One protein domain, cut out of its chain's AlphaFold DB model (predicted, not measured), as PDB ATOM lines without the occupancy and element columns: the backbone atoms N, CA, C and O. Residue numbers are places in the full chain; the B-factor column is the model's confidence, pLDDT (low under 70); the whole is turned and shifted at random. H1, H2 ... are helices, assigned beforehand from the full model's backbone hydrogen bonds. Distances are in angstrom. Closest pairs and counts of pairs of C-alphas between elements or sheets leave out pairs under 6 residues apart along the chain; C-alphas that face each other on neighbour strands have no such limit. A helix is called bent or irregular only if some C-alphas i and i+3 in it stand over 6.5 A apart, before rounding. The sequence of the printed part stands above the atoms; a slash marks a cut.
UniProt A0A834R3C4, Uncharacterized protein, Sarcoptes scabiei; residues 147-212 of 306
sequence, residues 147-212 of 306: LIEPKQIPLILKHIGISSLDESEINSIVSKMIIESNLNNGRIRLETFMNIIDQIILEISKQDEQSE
ATOM      1  N   LEU A 147       7.920 119.861  76.964       73.56
ATOM      2  CA  LEU A 147       7.138 120.553  75.946       73.56
ATOM      3  C   LEU A 147       7.262 122.059  76.155       73.56
ATOM      4  O   LEU A 147       7.071 122.548  77.264       73.56
ATOM      5  N   ILE A 148       7.544 122.778  75.079       72.88
ATOM      6  CA  ILE A 148       7.713 124.228  75.057       72.88
ATOM      7  C   ILE A 148       6.435 124.852  74.500       72.88
ATOM      8  O   ILE A 148       5.877 124.383  73.501       72.88
ATOM      9  N   GLU A 149       5.956 125.910  75.146       77.25
ATOM     10  CA  GLU A 149       4.840 126.695  74.631       77.25
ATOM     11  C   GLU A 149       5.342 127.727  73.606       77.25
ATOM     12  O   GLU A 149       6.351 128.391  73.851       77.25
ATOM     13  N   PRO A 150       4.614 127.951  72.496       78.19
ATOM     14  CA  PRO A 150       4.980 128.932  71.467       78.19
ATOM     15  C   PRO A 150       5.351 130.319  72.011       78.19
ATOM     16  O   PRO A 150       6.317 130.931  71.567       78.19
ATOM     17  N   LYS A 151       4.635 130.787  73.042       77.06
ATOM     18  CA  LYS A 151       4.850 132.096  73.683       77.06
ATOM     19  C   LYS A 151       6.210 132.244  74.381       77.06
ATOM     20  O   LYS A 151       6.611 133.353  74.707       77.06
ATOM     21  N   GLN A 152       6.895 131.135  74.654       73.75
ATOM     22  CA  GLN A 152       8.176 131.110  75.366       73.75
ATOM     23  C   GLN A 152       9.358 131.205  74.405       73.75
ATOM     24  O   GLN A 152      10.435 131.645  74.798       73.75
ATOM     25  N   ILE A 153       9.148 130.848  73.136       79.69
ATOM     26  CA  ILE A 153      10.176 130.844  72.094       79.69
ATOM     27  C   ILE A 153      10.880 132.203  71.955       79.69
ATOM     28  O   ILE A 153      12.111 132.201  71.991       79.69
ATOM     29  N   PRO A 154      10.186 133.363  71.903       75.81
ATOM     30  CA  PRO A 154      10.862 134.658  71.783       75.81
ATOM     31  C   PRO A 154      11.814 134.941  72.955       75.81
ATOM     32  O   PRO A 154      12.903 135.485  72.784       75.81
ATOM     33  N   LEU A 155      11.417 134.537  74.165       73.19
ATOM     34  CA  LEU A 155      12.206 134.760  75.370       73.19
ATOM     35  C   LEU A 155      13.431 133.846  75.426       73.19
ATOM     36  O   LEU A 155      14.505 134.295  75.830       73.19
ATOM     37  N   ILE A 156      13.277 132.594  74.993       70.56
ATOM     38  CA  ILE A 156      14.383 131.638  74.897       70.56
ATOM     39  C   ILE A 156      15.380 132.109  73.833       70.56
ATOM     40  O   ILE A 156      16.570 132.157  74.129       70.56
ATOM     41  N   LEU A 157      14.908 132.528  72.648       72.00
ATOM     42  CA  LEU A 157      15.733 133.087  71.565       72.00
ATOM     43  C   LEU A 157      16.593 134.260  72.054       72.00
ATOM     44  O   LEU A 157      17.810 134.268  71.868       72.00
ATOM     45  N   LYS A 158      15.979 135.198  72.779       71.12
ATOM     46  CA  LYS A 158      16.693 136.325  73.382       71.12
ATOM     47  C   LYS A 158      17.773 135.873  74.372       71.12
ATOM     48  O   LYS A 158      18.873 136.415  74.354       71.12
ATOM     49  N   HIS A 159      17.480 134.890  75.226       60.94
ATOM     50  CA  HIS A 159      18.427 134.403  76.239       60.94
ATOM     51  C   HIS A 159      19.601 133.612  75.658       60.94
ATOM     52  O   HIS A 159      20.692 133.654  76.219       60.94
ATOM     53  N   ILE A 160      19.415 132.931  74.526       64.12
ATOM     54  CA  ILE A 160      20.519 132.263  73.818       64.12
ATOM     55  C   ILE A 160      21.352 133.233  72.961       64.12
ATOM     56  O   ILE A 160      22.276 132.798  72.278       64.12
ATOM     57  N   GLY A 161      21.046 134.535  73.006       65.19
ATOM     58  CA  GLY A 161      21.782 135.587  72.302       65.19
ATOM     59  C   GLY A 161      21.300 135.859  70.876       65.19
ATOM     60  O   GLY A 161      21.948 136.618  70.160       65.19
ATOM     61  N   ILE A 162      20.170 135.284  70.456       73.12
ATOM     62  CA  ILE A 162      19.547 135.566  69.158       73.12
ATOM     63  C   ILE A 162      18.546 136.709  69.356       73.12
ATOM     64  O   ILE A 162      17.373 136.492  69.657       73.12
ATOM     65  N   SER A 163      19.034 137.944  69.239       69.75
ATOM     66  CA  SER A 163      18.235 139.165  69.424       69.75
ATOM     67  C   SER A 163      18.027 139.982  68.147       69.75
ATOM     68  O   SER A 163      17.409 141.040  68.214       69.75
ATOM     69  N   SER A 164      18.574 139.537  67.014       70.38
ATOM     70  CA  SER A 164      18.478 140.221  65.718       70.38
ATOM     71  C   SER A 164      17.202 139.906  64.938       70.38
ATOM     72  O   SER A 164      16.922 140.608  63.974       70.38
ATOM     73  N   LEU A 165      16.447 138.878  65.343       78.50
ATOM     74  CA  LEU A 165      15.235 138.454  64.645       78.50
ATOM     75  C   LEU A 165      14.063 139.396  64.925       78.50
ATOM     76  O   LEU A 165      13.821 139.766  66.080       78.50
ATOM     77  N   ASP A 166      13.312 139.731  63.880       84.75
ATOM     78  CA  ASP A 166      12.089 140.521  63.996       84.75
ATOM     79  C   ASP A 166      10.865 139.672  64.408       84.75
ATOM     80  O   ASP A 166      10.903 138.441  64.482       84.75
ATOM     81  N   GLU A 167       9.744 140.327  64.720       81.50
ATOM     82  CA  GLU A 167       8.526 139.639  65.171       81.50
ATOM     83  C   GLU A 167       7.934 138.703  64.099       81.50
ATOM     84  O   GLU A 167       7.389 137.647  64.425       81.50
ATOM     85  N   SER A 168       8.066 139.049  62.817       84.38
ATOM     86  CA  SER A 168       7.575 138.240  61.697       84.38
ATOM     87  C   SER A 168       8.412 136.971  61.523       84.38
ATOM     88  O   SER A 168       7.868 135.872  61.388       84.38
ATOM     89  N   GLU A 169       9.734 137.099  61.597       84.81
ATOM     90  CA  GLU A 169      10.689 135.996  61.559       84.81
ATOM     91  C   GLU A 169      10.473 135.046  62.736       84.81
ATOM     92  O   GLU A 169      10.355 133.832  62.543       84.81
ATOM     93  N   ILE A 170      10.315 135.586  63.949       84.00
ATOM     94  CA  ILE A 170      10.002 134.798  65.146       84.00
ATOM     95  C   ILE A 170       8.682 134.034  64.959       84.00
ATOM     96  O   ILE A 170       8.624 132.833  65.237       84.00
ATOM     97  N   ASN A 171       7.634 134.682  64.445       86.50
ATOM     98  CA  ASN A 171       6.341 134.036  64.192       86.50
ATOM     99  C   ASN A 171       6.431 132.925  63.132       86.50
ATOM    100  O   ASN A 171       5.799 131.872  63.276       86.50
ATOM    101  N   SER A 172       7.242 133.126  62.091       86.25
ATOM    102  CA  SER A 172       7.524 132.112  61.072       86.25
ATOM    103  C   SER A 172       8.241 130.897  61.674       86.25
ATOM    104  O   SER A 172       7.815 129.755  61.478       86.25
ATOM    105  N   ILE A 173       9.263 131.133  62.503       85.06
ATOM    106  CA  ILE A 173      10.020 130.087  63.206       85.06
ATOM    107  C   ILE A 173       9.110 129.285  64.140       85.06
ATOM    108  O   ILE A 173       9.130 128.053  64.118       85.06
ATOM    109  N   VAL A 174       8.276 129.962  64.929       85.69
ATOM    110  CA  VAL A 174       7.303 129.318  65.821       85.69
ATOM    111  C   VAL A 174       6.322 128.455  65.026       85.69
ATOM    112  O   VAL A 174       6.063 127.309  65.398       85.69
ATOM    113  N   SER A 175       5.812 128.965  63.903       87.12
ATOM    114  CA  SER A 175       4.895 128.221  63.033       87.12
ATOM    115  C   SER A 175       5.557 126.965  62.465       87.12
ATOM    116  O   SER A 175       4.981 125.877  62.535       87.12
ATOM    117  N   LYS A 176       6.803 127.085  61.986       86.75
ATOM    118  CA  LYS A 176       7.618 125.950  61.533       86.75
ATOM    119  C   LYS A 176       7.796 124.912  62.647       86.75
ATOM    120  O   LYS A 176       7.551 123.729  62.421       86.75
ATOM    121  N   MET A 177       8.132 125.344  63.865       84.94
ATOM    122  CA  MET A 177       8.298 124.458  65.025       84.94
ATOM    123  C   MET A 177       7.020 123.696  65.387       84.94
ATOM    124  O   MET A 177       7.097 122.523  65.746       84.94
ATOM    125  N   ILE A 178       5.849 124.331  65.294       81.44
ATOM    126  CA  ILE A 178       4.557 123.680  65.565       81.44
ATOM    127  C   ILE A 178       4.255 122.615  64.506       81.44
ATOM    128  O   ILE A 178       3.847 121.506  64.850       81.44
ATOM    129  N   ILE A 179       4.487 122.923  63.226       85.62
ATOM    130  CA  ILE A 179       4.277 121.975  62.121       85.62
ATOM    131  C   ILE A 179       5.200 120.759  62.283       85.62
ATOM    132  O   ILE A 179       4.748 119.615  62.202       85.62
ATOM    133  N   GLU A 180       6.481 120.990  62.573       79.00
ATOM    134  CA  GLU A 180       7.474 119.925  62.740       79.00
ATOM    135  C   GLU A 180       7.319 119.142  64.051       79.00
ATOM    136  O   GLU A 180       7.752 117.987  64.140       79.00
ATOM    137  N   SER A 181       6.689 119.720  65.082       80.00
ATOM    138  CA  SER A 181       6.449 118.993  66.328       80.00
ATOM    139  C   SER A 181       5.457 117.855  66.118       80.00
ATOM    140  O   SER A 181       5.515 116.876  66.853       80.00
ATOM    141  N   ASN A 182       4.582 117.900  65.108       77.06
ATOM    142  CA  ASN A 182       3.565 116.865  64.887       77.06
ATOM    143  C   ASN A 182       2.794 116.527  66.186       77.06
ATOM    144  O   ASN A 182       2.490 115.371  66.485       77.06
ATOM    145  N   LEU A 183       2.573 117.545  67.024       74.19
ATOM    146  CA  LEU A 183       1.740 117.464  68.213       74.19
ATOM    147  C   LEU A 183       0.431 118.194  67.932       74.19
ATOM    148  O   LEU A 183       0.409 119.364  67.561       74.19
ATOM    149  N   ASN A 184      -0.684 117.517  68.178       69.38
ATOM    150  CA  ASN A 184      -2.029 118.067  67.995       69.38
ATOM    151  C   ASN A 184      -2.450 119.067  69.093       69.38
ATOM    152  O   ASN A 184      -3.565 119.578  69.055       69.38
ATOM    153  N   ASN A 185      -1.581 119.345  70.068       71.94
ATOM    154  CA  ASN A 185      -1.847 120.240  71.196       71.94
ATOM    155  C   ASN A 185      -1.219 121.638  71.035       71.94
ATOM    156  O   ASN A 185      -1.270 122.433  71.972       71.94
ATOM    157  N   GLY A 186      -0.590 121.926  69.887       73.88
ATOM    158  CA  GLY A 186       0.063 123.212  69.621       73.88
ATOM    159  C   GLY A 186       1.329 123.466  70.448       73.88
ATOM    160  O   GLY A 186       1.830 124.589  70.466       73.88
ATOM    161  N   ARG A 187       1.850 122.448  71.145       76.12
ATOM    162  CA  ARG A 187       3.123 122.519  71.870       76.12
ATOM    163  C   ARG A 187       4.273 122.032  70.996       76.12
ATOM    164  O   ARG A 187       4.085 121.308  70.017       76.12
ATOM    165  N   ILE A 188       5.482 122.420  71.373       76.12
ATOM    166  CA  ILE A 188       6.708 122.104  70.643       76.12
ATOM    167  C   ILE A 188       7.528 121.132  71.491       76.12
ATOM    168  O   ILE A 188       7.730 121.359  72.681       76.12
ATOM    169  N   ARG A 189       7.994 120.029  70.899       75.69
ATOM    170  CA  ARG A 189       8.935 119.129  71.579       75.69
ATOM    171  C   ARG A 189      10.312 119.776  71.675       75.69
ATOM    172  O   ARG A 189      10.745 120.430  70.725       75.69
ATOM    173  N   LEU A 190      11.020 119.539  72.779       72.56
ATOM    174  CA  LEU A 190      12.380 120.043  72.974       72.56
ATOM    175  C   LEU A 190      13.324 119.637  71.832       72.56
ATOM    176  O   LEU A 190      14.128 120.451  71.393       72.56
ATOM    177  N   GLU A 191      13.201 118.420  71.300       72.75
ATOM    178  CA  GLU A 191      14.041 117.947  70.194       72.75
ATOM    179  C   GLU A 191      13.779 118.736  68.904       72.75
ATOM    180  O   GLU A 191      14.717 119.128  68.212       72.75
ATOM    181  N   THR A 192      12.507 119.017  68.601       78.25
ATOM    182  CA  THR A 192      12.113 119.852  67.456       78.25
ATOM    183  C   THR A 192      12.656 121.271  67.607       78.25
ATOM    184  O   THR A 192      13.217 121.822  66.663       78.25
ATOM    185  N   PHE A 193      12.540 121.842  68.807       77.62
ATOM    186  CA  PHE A 193      13.090 123.158  69.111       77.62
ATOM    187  C   PHE A 193      14.605 123.206  68.882       77.62
ATOM    188  O   PHE A 193      15.079 124.055  68.134       77.62
ATOM    189  N   MET A 194      15.357 122.264  69.458       74.25
ATOM    190  CA  MET A 194      16.820 122.215  69.329       74.25
ATOM    191  C   MET A 194      17.268 122.095  67.872       74.25
ATOM    192  O   MET A 194      18.159 122.826  67.451       74.25
ATOM    193  N   ASN A 195      16.612 121.236  67.087       76.19
ATOM    194  CA  ASN A 195      16.952 121.056  65.677       76.19
ATOM    195  C   ASN A 195      16.775 122.345  64.864       76.19
ATOM    196  O   ASN A 195      17.620 122.669  64.032       76.19
ATOM    197  N   ILE A 196      15.689 123.085  65.098       78.94
ATOM    198  CA  ILE A 196      15.419 124.333  64.376       78.94
ATOM    199  C   ILE A 196      16.363 125.449  64.844       78.94
ATOM    200  O   ILE A 196      16.877 126.192  64.013       78.94
ATOM    201  N   ILE A 197      16.649 125.543  66.145       77.50
ATOM    202  CA  ILE A 197      17.607 126.525  66.676       77.50
ATOM    203  C   ILE A 197      19.025 126.280  66.152       77.50
ATOM    204  O   ILE A 197      19.702 127.233  65.777       77.50
ATOM    205  N   ASP A 198      19.465 125.024  66.069       74.25
ATOM    206  CA  ASP A 198      20.772 124.688  65.496       74.25
ATOM    207  C   ASP A 198      20.879 125.136  64.027       74.25
ATOM    208  O   ASP A 198      21.917 125.662  63.623       74.25
ATOM    209  N   GLN A 199      19.803 124.987  63.242       75.69
ATOM    210  CA  GLN A 199      19.749 125.477  61.858       75.69
ATOM    211  C   GLN A 199      19.838 127.005  61.787       75.69
ATOM    212  O   GLN A 199      20.636 127.524  61.014       75.69
ATOM    213  N   ILE A 200      19.070 127.716  62.618       76.00
ATOM    214  CA  ILE A 200      19.061 129.186  62.651       76.00
ATOM    215  C   ILE A 200      20.441 129.726  63.021       76.00
ATOM    216  O   ILE A 200      20.942 130.637  62.374       76.00
ATOM    217  N   ILE A 201      21.091 129.154  64.037       69.81
ATOM    218  CA  ILE A 201      22.424 129.604  64.454       69.81
ATOM    219  C   ILE A 201      23.452 129.349  63.353       69.81
ATOM    220  O   ILE A 201      24.317 130.192  63.123       69.81
ATOM    221  N   LEU A 202      23.363 128.208  62.665       73.44
ATOM    222  CA  LEU A 202      24.231 127.925  61.527       73.44
ATOM    223  C   LEU A 202      24.020 128.952  60.406       73.44
ATOM    224  O   LEU A 202      24.989 129.467  59.854       73.44
ATOM    225  N   GLU A 203      22.768 129.276  60.097       71.56
ATOM    226  CA  GLU A 203      22.412 130.242  59.060       71.56
ATOM    227  C   GLU A 203      22.873 131.662  59.405       71.56
ATOM    228  O   GLU A 203      23.520 132.298  58.575       71.56
ATOM    229  N   ILE A 204      22.664 132.111  60.647       69.31
ATOM    230  CA  ILE A 204      23.187 133.388  61.154       69.31
ATOM    231  C   ILE A 204      24.716 133.401  61.077       69.31
ATOM    232  O   ILE A 204      25.282 134.331  60.523       69.31
ATOM    233  N   SER A 205      25.398 132.343  61.531       65.25
ATOM    234  CA  SER A 205      26.868 132.290  61.485       65.25
ATOM    235  C   SER A 205      27.423 132.334  60.060       65.25
ATOM    236  O   SER A 205      28.466 132.935  59.817       65.25
ATOM    237  N   LYS A 206      26.703 131.741  59.100       69.38
ATOM    238  CA  LYS A 206      27.052 131.797  57.681       69.38
ATOM    239  C   LYS A 206      26.822 133.196  57.113       69.38
ATOM    240  O   LYS A 206      27.657 133.668  56.350       69.38
ATOM    241  N   GLN A 207      25.715 133.849  57.468       67.06
ATOM    242  CA  GLN A 207      25.454 135.238  57.081       67.06
ATOM    243  C   GLN A 207      26.494 136.190  57.681       67.06
ATOM    244  O   GLN A 207      26.972 137.076  56.980       67.06
ATOM    245  N   ASP A 208      26.914 135.966  58.925       66.75
ATOM    246  CA  ASP A 208      27.968 136.740  59.581       66.75
ATOM    247  C   ASP A 208      29.325 136.539  58.888       66.75
ATOM    248  O   ASP A 208      29.987 137.520  58.552       66.75
ATOM    249  N   GLU A 209      29.711 135.295  58.576       64.94
ATOM    250  CA  GLU A 209      30.934 134.988  57.813       64.94
ATOM    251  C   GLU A 209      30.903 135.628  56.417       64.94
ATOM    252  O   GLU A 209      31.895 136.197  55.950       64.94
ATOM    253  N   GLN A 210      29.752 135.578  55.744       63.22
ATOM    254  CA  GLN A 210      29.552 136.218  54.446       63.22
ATOM    255  C   GLN A 210      29.606 137.745  54.553       63.22
ATOM    256  O   GLN A 210      30.249 138.376  53.718       63.22
ATOM    257  N   SER A 211      29.000 138.336  55.586       67.25
ATOM    258  CA  SER A 211      29.043 139.775  55.864       67.25
ATOM    259  C   SER A 211      30.466 140.243  56.156       67.25
ATOM    260  O   SER A 211      30.899 141.265  55.632       67.25
ATOM    261  N   GLU A 212      31.230 139.491  56.945       69.06
ATOM    262  CA  GLU A 212      32.617 139.818  57.279       69.06
ATOM    263  C   GLU A 212      33.553 139.639  56.073       69.06
ATOM    264  O   GLU A 212      34.429 140.473  55.823       69.06
TER     265      GLU A 212
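Overview. This is residues 147 to 212 of the 306 residues of an uncharacterized protein of Sarcoptes scabiei (UniProt A0A834R3C4). Two helices, H2 and the longer H3, form a helical hairpin opened into a V, joined at its narrow end by residues 182 to 189, and the short helix H1 packs on H2 at a steep angle, its first residue, Pro 150, near Val 174. The far end of H3, residues 205 to 212, sticks out beyond the body, which without them spans 30 by 20 by 17 A, while residues 147 and 148, ahead of H1, pair with residues 188 and 189 of the link from H2 to H3. The printed part has 66 residues, with three named helices in the order H1, H2, H3 and no named strand, and its class is all helix. It is compact, with a radius of gyration of the C-alphas of 12.2 A, and the C-alphas span 42 by 18 by 18 A.

Along the chain. The printed part begins with Leu 147, whose C-alpha is at (7.138, 120.553, 75.946). H1 takes residues 150 to 159, Pro 150 to His 159, with C-alpha 150 at (4.980, 128.932, 71.467), and is 15.3 A long from first to last C-alpha. H1 is irregular, but only just: C-alphas 151 and 154 are 6.8 A apart, against about 5 A in a regular helix. H2 takes residues 167 to 181, Glu 167 to Ser 181, and is 20.8 A long from first to last C-alpha, ending with C-alpha 181 at (6.449, 118.993, 66.328). H3 takes residues 190 to 212, Leu 190 to Glu 212, the longest helix with 23 residues and 32.4 A from first to last C-alpha. Its last C-alpha, 212, is at (32.617, 139.818, 57.279).

Arrangement. H2 touches both of the other helices. H1 and H2 touch, with 5 pairs of C-alphas within 8 A, the closest being those of Pro 150 and Val 174, 6.1 A apart. Their lines stand at a steep tilt of 61 degrees, and they run opposite ways. H2 and H3 touch, with 6 pairs of C-alphas within 8 A, and H3 does so with residues 192 to 196 alone. The closest C-alphas of H2 and H3 are those of Ser 181 and Thr 192, 5.8 A apart. The two form a helical hairpin and run opposite ways at a steep tilt of 41 degrees; their centres are 14.3 A apart, against 11.4 A for H1 and H2. H1 and H3 are only just apart, with their closest C-alphas 8.4 A from each other. Outside the helices, residues 147 to 148 pair with residues 188 to 189 as strands do, antiparallel. In H2 and H3 every O i to N i+4 pair is within hydrogen-bond range, while in H1 4 of 6 are.

Size, cuts and confidence. The two C-alphas farthest apart are those of Asn 184 and Glu 212, 42.3 A, and the first and last printed C-alphas, of Leu 147 and Glu 212, are 37.0 A apart. Residues 205 to 212, which belong to H3, stand free; without them the body has 58 residues spanning 30 by 20 by 17 A, with a radius of gyration of 10.5 A. The printed part has no cut. The links from H1 to H2, with 7 residues, and from H2 to H3, with 8 residues, are both short. The mean pLDDT of the printed part is 75.3, with means of 73 for H1, 84 for H2 and 72 for H3. Fifteen residues are under 70: 159 to 161, 163, 184, 201 and 204 to 212.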